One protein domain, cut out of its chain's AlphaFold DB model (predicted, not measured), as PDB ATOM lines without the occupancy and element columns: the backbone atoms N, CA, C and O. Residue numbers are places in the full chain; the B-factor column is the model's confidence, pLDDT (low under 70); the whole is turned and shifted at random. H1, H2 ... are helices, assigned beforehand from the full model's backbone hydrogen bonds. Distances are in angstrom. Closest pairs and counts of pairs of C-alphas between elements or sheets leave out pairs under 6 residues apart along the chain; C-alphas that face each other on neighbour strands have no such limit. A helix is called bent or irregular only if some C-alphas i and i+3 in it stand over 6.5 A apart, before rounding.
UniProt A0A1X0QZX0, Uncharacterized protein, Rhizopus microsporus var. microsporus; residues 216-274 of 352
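Overview. This is residues 216 to 274 of the 352 residues of an uncharacterized protein of Rhizopus microsporus var. microsporus (UniProt A0A1X0QZX0). Four helices make a loose frame with few contacts between them: H1 and H2 follow each other along one side, H3 folds back on the other side, and H4 folds back again from the end of H3. The first part of H1, residues 216 to 222, sticks out as an arm. The printed part has 59 residues with four named helices, H1, H2, H3 and H4 in that order, and no named strand; the class is all helix. The whole is compact, with a radius of gyration of the C-alphas of 11.3 A, and spans 32 by 25 by 17 A.

Arrangement. H1, residues 216 to 227, is apart from H2, residues 231 to 240. H1 is near H3, residues 244 to 257, with 6 pairs of C-alphas within 10 A. H2 and H3 are close but not clearly touching; their closest C-alphas, of Ala 238 and Val 244, are 5.6 A apart. They run opposite ways at a steep tilt of 40 degrees. H3 and H4, residues 261 to 270, only just touch, with 3 pairs of C-alphas within 8 A, and only at the corner by their link. H3 does so with residues 252 to 255 alone; the closest C-alphas, of Tyr 255 and Thr 261, are 4.8 A apart. Their tilt is steep, 53 degrees, opposite ways. H2 and H4 are close but not clearly touching and about perpendicular, at 86 degrees; their closest C-alphas, of His 231 and Leu 268, are 7.5 A apart. H1 and H4 are apart. In H2, H3 and H4 each O i to N i+4 pair is within hydrogen-bond range; in H1, 6 of 8 are.

Along the chain. H1 begins at C-alpha 216, (-27.327, -39.028, 33.599), and is 14.8 A long; it is irregular, with C-alphas 218 and 221 7.5 A apart. H2 is 14.4 A long. H3, the longest, begins at C-alpha 244, (-37.937, -19.690, 22.385), and is 19.9 A long. H4, 14.3 A long, ends at C-alpha 270, (-37.939, -12.107, 41.552).

Size, cuts and confidence. The two C-alphas farthest apart, of Glu 217 and Glu 272, are 32.6 A apart. Residues 239 to 246, of which 244 to 246 belong to H3, stand free. The three links are tight, and the printed part has no cut. The mean pLDDT of the printed part is 89.6, and no printed residue is under 70.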
ATOM      1  N   LEU A 216     -27.086 -40.259  32.847       87.62
ATOM      2  CA  LEU A 216     -27.327 -39.028  33.599       87.62
ATOM      3  C   LEU A 216     -26.010 -38.340  33.999       87.62
ATOM      4  O   LEU A 216     -25.918 -37.118  33.945       87.62
ATOM      5  N   GLU A 217     -24.979 -39.129  34.316       91.06
ATOM      6  CA  GLU A 217     -23.632 -38.655  34.649       91.06
ATOM      7  C   GLU A 217     -23.029 -37.766  33.555       91.06
ATOM      8  O   GLU A 217     -22.421 -36.741  33.861       91.06
ATOM      9  N   ALA A 218     -23.259 -38.094  32.279       93.50
ATOM     10  CA  ALA A 218     -22.770 -37.291  31.159       93.50
ATOM     11  C   ALA A 218     -23.402 -35.888  31.118       93.50
ATOM     12  O   ALA A 218     -22.792 -34.947  30.612       93.50
ATOM     13  N   TYR A 219     -24.606 -35.727  31.676       94.00
ATOM     14  CA  TYR A 219     -25.309 -34.446  31.762       94.00
ATOM     15  C   TYR A 219     -25.037 -33.695  33.071       94.00
ATOM     16  O   TYR A 219     -25.495 -32.562  33.222       94.00
ATOM     17  N   GLN A 220     -24.283 -34.274  34.012       95.19
ATOM     18  CA  GLN A 220     -24.051 -33.676  35.328       95.19
ATOM     19  C   GLN A 220     -23.470 -32.249  35.275       95.19
ATOM     20  O   GLN A 220     -23.948 -31.408  36.040       95.19
ATOM     21  N   PRO A 221     -22.517 -31.914  34.376       95.56
ATOM     22  CA  PRO A 221     -22.024 -30.542  34.255       95.56
ATOM     23  C   PRO A 221     -23.132 -29.546  33.891       95.56
ATOM     24  O   PRO A 221     -23.245 -28.497  34.518       95.56
ATOM     25  N   LEU A 222     -23.997 -29.902  32.933       93.44
ATOM     26  CA  LEU A 222     -25.136 -29.073  32.532       93.44
ATOM     27  C   LEU A 222     -26.144 -28.924  33.678       93.44
ATOM     28  O   LEU A 222     -26.611 -27.822  33.953       93.44
ATOM     29  N   ILE A 223     -26.455 -30.023  34.368       94.19
ATOM     30  CA  ILE A 223     -27.367 -30.028  35.518       94.19
ATOM     31  C   ILE A 223     -26.856 -29.087  36.613       94.19
ATOM     32  O   ILE A 223     -27.648 -28.340  37.178       94.19
ATOM     33  N   ASN A 224     -25.554 -29.102  36.908       94.44
ATOM     34  CA  ASN A 224     -24.966 -28.228  37.921       94.44
ATOM     35  C   ASN A 224     -25.127 -26.749  37.552       94.44
ATOM     36  O   ASN A 224     -25.617 -25.983  38.373       94.44
ATOM     37  N   VAL A 225     -24.834 -26.376  36.302       93.81
ATOM     38  CA  VAL A 225     -25.026 -24.999  35.815       93.81
ATOM     39  C   VAL A 225     -26.495 -24.568  35.908       93.81
ATOM     40  O   VAL A 225     -26.793 -23.466  36.361       93.81
ATOM     41  N   LEU A 226     -27.436 -25.438  35.526       93.19
ATOM     42  CA  LEU A 226     -28.867 -25.115  35.568       93.19
ATOM     43  C   LEU A 226     -29.417 -24.980  36.997       93.19
ATOM     44  O   LEU A 226     -30.370 -24.223  37.196       93.19
ATOM     45  N   LYS A 227     -28.840 -25.678  37.989       93.44
ATOM     46  CA  LYS A 227     -29.230 -25.566  39.412       93.44
ATOM     47  C   LYS A 227     -28.942 -24.195  40.011       93.44
ATOM     48  O   LYS A 227     -29.592 -23.826  40.982       93.44
ATOM     49  N   GLU A 228     -27.975 -23.470  39.460       91.12
ATOM     50  CA  GLU A 228     -27.549 -22.169  39.979       91.12
ATOM     51  C   GLU A 228     -28.494 -21.028  39.563       91.12
ATOM     52  O   GLU A 228     -28.374 -19.923  40.080       91.12
ATOM     53  N   PHE A 229     -29.454 -21.291  38.664       89.44
ATOM     54  CA  PHE A 229     -30.419 -20.308  38.155       89.44
ATOM     55  C   PHE A 229     -29.775 -19.013  37.631       89.44
ATOM     56  O   PHE A 229     -30.324 -17.927  37.798       89.44
ATOM     57  N   HIS A 230     -28.628 -19.115  36.952       88.50
ATOM     58  CA  HIS A 230     -28.011 -17.970  36.274       88.50
ATOM     59  C   HIS A 230     -28.940 -17.410  35.197       88.50
ATOM     60  O   HIS A 230     -29.019 -17.943  34.087       88.50
ATOM     61  N   HIS A 231     -29.654 -16.332  35.515       84.81
ATOM     62  CA  HIS A 231     -30.637 -15.734  34.615       84.81
ATOM     63  C   HIS A 231     -30.000 -15.228  33.319       84.81
ATOM     64  O   HIS A 231     -30.583 -15.416  32.254       84.81
ATOM     65  N   ASP A 232     -28.780 -14.687  33.383       86.75
ATOM     66  CA  ASP A 232     -28.029 -14.213  32.211       86.75
ATOM     67  C   ASP A 232     -27.832 -15.318  31.163       86.75
ATOM     68  O   ASP A 232     -28.020 -15.089  29.969       86.75
ATOM     69  N   LEU A 233     -27.568 -16.553  31.605       87.06
ATOM     70  CA  LEU A 233     -27.457 -17.705  30.710       87.06
ATOM     71  C   LEU A 233     -28.789 -18.001  30.009       87.06
ATOM     72  O   LEU A 233     -28.814 -18.268  28.808       87.06
ATOM     73  N   ILE A 234     -29.906 -17.933  30.739       83.69
ATOM     74  CA  ILE A 234     -31.244 -18.145  30.171       83.69
ATOM     75  C   ILE A 234     -31.566 -17.062  29.135       83.69
ATOM     76  O   ILE A 234     -32.086 -17.380  28.062       83.69
ATOM     77  N   TYR A 235     -31.211 -15.804  29.408       84.12
ATOM     78  CA  TYR A 235     -31.354 -14.710  28.446       84.12
ATOM     79  C   TYR A 235     -30.517 -14.931  27.187       84.12
ATOM     80  O   TYR A 235     -31.024 -14.753  26.076       84.12
ATOM     81  N   ASP A 236     -29.263 -15.343  27.343       88.12
ATOM     82  CA  ASP A 236     -28.373 -15.619  26.219       88.12
ATOM     83  C   ASP A 236     -28.885 -16.780  25.362       88.12
ATOM     84  O   ASP A 236     -28.862 -16.702  24.130       88.12
ATOM     85  N   MET A 237     -29.410 -17.836  25.989       88.75
ATOM     86  CA  MET A 237     -30.057 -18.944  25.284       88.75
ATOM     87  C   MET A 237     -31.306 -18.477  24.528       88.75
ATOM     88  O   MET A 237     -31.461 -18.802  23.349       88.75
ATOM     89  N   ALA A 238     -32.172 -17.689  25.173       87.25
ATOM     90  CA  ALA A 238     -33.401 -17.174  24.570       87.25
ATOM     91  C   ALA A 238     -33.124 -16.249  23.376       87.25
ATOM     92  O   ALA A 238     -33.856 -16.283  22.392       87.25
ATOM     93  N   ARG A 239     -32.043 -15.460  23.424       87.44
ATOM     94  CA  ARG A 239     -31.615 -14.595  22.313       87.44
ATOM     95  C   ARG A 239     -31.013 -15.356  21.136       87.44
ATOM     96  O   ARG A 239     -31.083 -14.867  20.012       87.44
ATOM     97  N   LYS A 240     -30.379 -16.503  21.389       90.19
ATOM     98  CA  LYS A 240     -29.692 -17.292  20.354       90.19
ATOM     99  C   LYS A 240     -30.579 -18.341  19.691       90.19
ATOM    100  O   LYS A 240     -30.259 -18.772  18.587       90.19
ATOM    101  N   THR A 241     -31.656 -18.773  20.343       89.06
ATOM    102  CA  THR A 241     -32.586 -19.738  19.748       89.06
ATOM    103  C   THR A 241     -33.546 -19.063  18.770       89.06
ATOM    104  O   THR A 241     -34.055 -17.975  19.026       89.06
ATOM    105  N   SER A 242     -33.846 -19.740  17.662       88.00
ATOM    106  CA  SER A 242     -34.953 -19.369  16.774       88.00
ATOM    107  C   SER A 242     -36.315 -19.818  17.317       88.00
ATOM    108  O   SER A 242     -37.344 -19.325  16.864       88.00
ATOM    109  N   ASP A 243     -36.332 -20.743  18.285       87.50
ATOM    110  CA  ASP A 243     -37.542 -21.281  18.910       87.50
ATOM    111  C   ASP A 243     -37.469 -21.158  20.443       87.50
ATOM    112  O   ASP A 243     -37.059 -22.068  21.173       87.50
ATOM    113  N   VAL A 244     -37.869 -19.986  20.942       88.06
ATOM    114  CA  VAL A 244     -37.937 -19.690  22.385       88.06
ATOM    115  C   VAL A 244     -39.030 -20.521  23.071       88.06
ATOM    116  O   VAL A 244     -38.920 -20.849  24.252       88.06
ATOM    117  N   GLN A 245     -40.069 -20.920  22.332       87.62
ATOM    118  CA  GLN A 245     -41.156 -21.749  22.851       87.62
ATOM    119  C   GLN A 245     -40.649 -23.159  23.179       87.62
ATOM    120  O   GLN A 245     -40.909 -23.674  24.267       87.62
ATOM    121  N   ALA A 246     -39.888 -23.779  22.272       85.81
ATOM    122  CA  ALA A 246     -39.242 -25.064  22.527       85.81
ATOM    123  C   ALA A 246     -38.235 -24.977  23.674       85.81
ATOM    124  O   ALA A 246     -38.218 -25.864  24.529       85.81
ATOM    125  N   LEU A 247     -37.455 -23.894  23.744       89.88
ATOM    126  CA  LEU A 247     -36.530 -23.666  24.851       89.88
ATOM    127  C   LEU A 247     -37.260 -23.643  26.204       89.88
ATOM    128  O   LEU A 247     -36.884 -24.390  27.106       89.88
ATOM    129  N   ALA A 248     -38.325 -22.844  26.333       90.62
ATOM    130  CA  ALA A 248     -39.105 -22.744  27.566       90.62
ATOM    131  C   ALA A 248     -39.698 -24.101  27.982       90.62
ATOM    132  O   ALA A 248     -39.562 -24.504  29.138       90.62
ATOM    133  N   ARG A 249     -40.291 -24.847  27.036       89.81
ATOM    134  CA  ARG A 249     -40.820 -26.200  27.290       89.81
ATOM    135  C   ARG A 249     -39.737 -27.171  27.751       89.81
ATOM    136  O   ARG A 249     -39.960 -27.931  28.689       89.81
ATOM    137  N   ASN A 250     -38.575 -27.165  27.103       91.19
ATOM    138  CA  ASN A 250     -37.489 -28.083  27.435       91.19
ATOM    139  C   ASN A 250     -36.886 -27.770  28.808       91.19
ATOM    140  O   ASN A 250     -36.690 -28.689  29.599       91.19
ATOM    141  N   LEU A 251     -36.666 -26.490  29.128       92.75
ATOM    142  CA  LEU A 251     -36.200 -26.074  30.452       92.75
ATOM    143  C   LEU A 251     -37.201 -26.450  31.548       92.75
ATOM    144  O   LEU A 251     -36.797 -27.025  32.553       92.75
ATOM    145  N   LEU A 252     -38.502 -26.215  31.333       92.88
ATOM    146  CA  LEU A 252     -39.550 -26.638  32.268       92.88
ATOM    147  C   LEU A 252     -39.493 -28.140  32.557       92.88
ATOM    148  O   LEU A 252     -39.522 -28.528  33.721       92.88
ATOM    149  N   ARG A 253     -39.357 -28.976  31.520       91.62
ATOM    150  CA  ARG A 253     -39.256 -30.439  31.668       91.62
ATOM    151  C   ARG A 253     -37.986 -30.868  32.402       91.62
ATOM    152  O   ARG A 253     -38.025 -31.808  33.191       91.62
ATOM    153  N   ILE A 254     -36.863 -30.188  32.162       93.75
ATOM    154  CA  ILE A 254     -35.607 -30.445  32.881       93.75
ATOM    155  C   ILE A 254     -35.773 -30.095  34.366       93.75
ATOM    156  O   ILE A 254     -35.493 -30.931  35.225       93.75
ATOM    157  N   TYR A 255     -36.284 -28.901  34.677       94.56
ATOM    158  CA  TYR A 255     -36.509 -28.475  36.059       94.56
ATOM    159  C   TYR A 255     -37.576 -29.308  36.774       94.56
ATOM    160  O   TYR A 255     -37.443 -29.544  37.974       94.56
ATOM    161  N   GLU A 256     -38.575 -29.816  36.052       91.25
ATOM    162  CA  GLU A 256     -39.548 -30.776  36.576       91.25
ATOM    163  C   GLU A 256     -38.869 -32.088  36.965       91.25
ATOM    164  O   GLU A 256     -39.026 -32.543  38.098       91.25
ATOM    165  N   GLY A 257     -38.027 -32.642  36.086       88.81
ATOM    166  CA  GLY A 257     -37.232 -33.836  36.388       88.81
ATOM    167  C   GLY A 257     -36.263 -33.650  37.562       88.81
ATOM    168  O   GLY A 257     -35.964 -34.606  38.274       88.81
ATOM    169  N   MET A 258     -35.801 -32.421  37.800       92.38
ATOM    170  CA  MET A 258     -34.955 -32.065  38.945       92.38
ATOM    171  C   MET A 258     -35.748 -31.761  40.226       92.38
ATOM    172  O   MET A 258     -35.137 -31.610  41.283       92.38
ATOM    173  N   GLY A 259     -37.076 -31.632  40.155       92.31
ATOM    174  CA  GLY A 259     -37.913 -31.197  41.278       92.31
ATOM    175  C   GLY A 259     -37.742 -29.718  41.655       92.31
ATOM    176  O   GLY A 259     -38.008 -29.340  42.793       92.31
ATOM    177  N   LEU A 260     -37.284 -28.877  40.722       94.94
ATOM    178  CA  LEU A 260     -36.944 -27.466  40.948       94.94
ATOM    179  C   LEU A 260     -37.858 -26.467  40.218       94.94
ATOM    180  O   LEU A 260     -37.621 -25.267  40.314       94.94
ATOM    181  N   THR A 261     -38.911 -26.912  39.525       92.31
ATOM    182  CA  THR A 261     -39.774 -26.045  38.694       92.31
ATOM    183  C   THR A 261     -40.297 -24.814  39.428       92.31
ATOM    184  O   THR A 261     -40.166 -23.700  38.929       92.31
ATOM    185  N   ILE A 262     -40.853 -24.987  40.631       91.06
ATOM    186  CA  ILE A 262     -41.415 -23.867  41.402       91.06
ATOM    187  C   ILE A 262     -40.319 -22.913  41.886       91.06
ATOM    188  O   ILE A 262     -40.518 -21.702  41.866       91.06
ATOM    189  N   ALA A 263     -39.165 -23.439  42.304       93.44
ATOM    190  CA  ALA A 263     -38.031 -22.614  42.720       93.44
ATOM    191  C   ALA A 263     -37.499 -21.781  41.545       93.44
ATOM    192  O   ALA A 263     -37.270 -20.585  41.695       93.44
ATOM    193  N   TRP A 264     -37.397 -22.392  40.365       92.56
ATOM    194  CA  TRP A 264     -36.985 -21.710  39.147       92.56
ATOM    195  C   TRP A 264     -37.980 -20.624  38.719       92.56
ATOM    196  O   TRP A 264     -37.576 -19.493  38.474       92.56
ATOM    197  N   ILE A 265     -39.285 -20.922  38.688       91.31
ATOM    198  CA  ILE A 265     -40.314 -19.930  38.329       91.31
ATOM    199  C   ILE A 265     -40.300 -18.750  39.311       91.31
ATOM    200  O   ILE A 265     -40.383 -17.607  38.872       91.31
ATOM    201  N   LYS A 266     -40.152 -19.001  40.620       90.94
ATOM    202  CA  LYS A 266     -39.996 -17.932  41.623       90.94
ATOM    203  C   LYS A 266     -38.772 -17.066  41.340       90.94
ATOM    204  O   LYS A 266     -38.899 -15.852  41.307       90.94
ATOM    205  N   SER A 267     -37.640 -17.693  41.033       91.56
ATOM    206  CA  SER A 267     -36.417 -16.990  40.642       91.56
ATOM    207  C   SER A 267     -36.639 -16.076  39.427       91.56
ATOM    208  O   SER A 267     -36.236 -14.920  39.439       91.56
ATOM    209  N   LEU A 268     -37.364 -16.540  38.402       89.38
ATOM    210  CA  LEU A 268     -37.707 -15.709  37.239       89.38
ATOM    211  C   LEU A 268     -38.634 -14.529  37.581       89.38
ATOM    212  O   LEU A 268     -38.540 -13.487  36.933       89.38
ATOM    213  N   ILE A 269     -39.538 -14.700  38.553       87.69
ATOM    214  CA  ILE A 269     -40.422 -13.635  39.054       87.69
ATOM    215  C   ILE A 269     -39.603 -12.577  39.790       87.69
ATOM    216  O   ILE A 269     -39.732 -11.397  39.480       87.69
ATOM    217  N   ASP A 270     -38.743 -13.003  40.716       87.06
ATOM    218  CA  ASP A 270     -37.939 -12.107  41.552       87.06
ATOM    219  C   ASP A 270     -36.973 -11.246  40.718       87.06
ATOM    220  O   ASP A 270     -36.655 -10.121  41.096       87.06
ATOM    221  N   TYR A 271     -36.537 -11.759  39.564       82.50
ATOM    222  CA  TYR A 271     -35.664 -11.062  38.615       82.50
ATOM    223  C   TYR A 271     -36.414 -10.395  37.446       82.50
ATOM    224  O   TYR A 271     -35.775  -9.936  36.501       82.50
ATOM    225  N   GLU A 272     -37.752 -10.352  37.487       78.69
ATOM    226  CA  GLU A 272     -38.620  -9.723  36.475       78.69
ATOM    227  C   GLU A 272     -38.267 -10.114  35.028       78.69
ATOM    228  O   GLU A 272     -38.201  -9.290  34.108       78.69
ATOM    229  N   VAL A 273     -38.027 -11.408  34.802       76.06
ATOM    230  CA  VAL A 273     -37.553 -11.875  33.502       76.06
ATOM    231  C   VAL A 273     -38.618 -11.657  32.427       76.06
ATOM    232  O   VAL A 273     -39.731 -12.161  32.528       76.06
ATOM    233  N   SER A 274     -38.279 -10.962  31.334       73.75
ATOM    234  CA  SER A 274     -39.234 -10.621  30.257       73.75
ATOM    235  C   SER A 274     -39.910 -11.838  29.610       73.75
ATOM    236  O   SER A 274     -41.019 -11.741  29.091       73.75
TER     237      SER A 274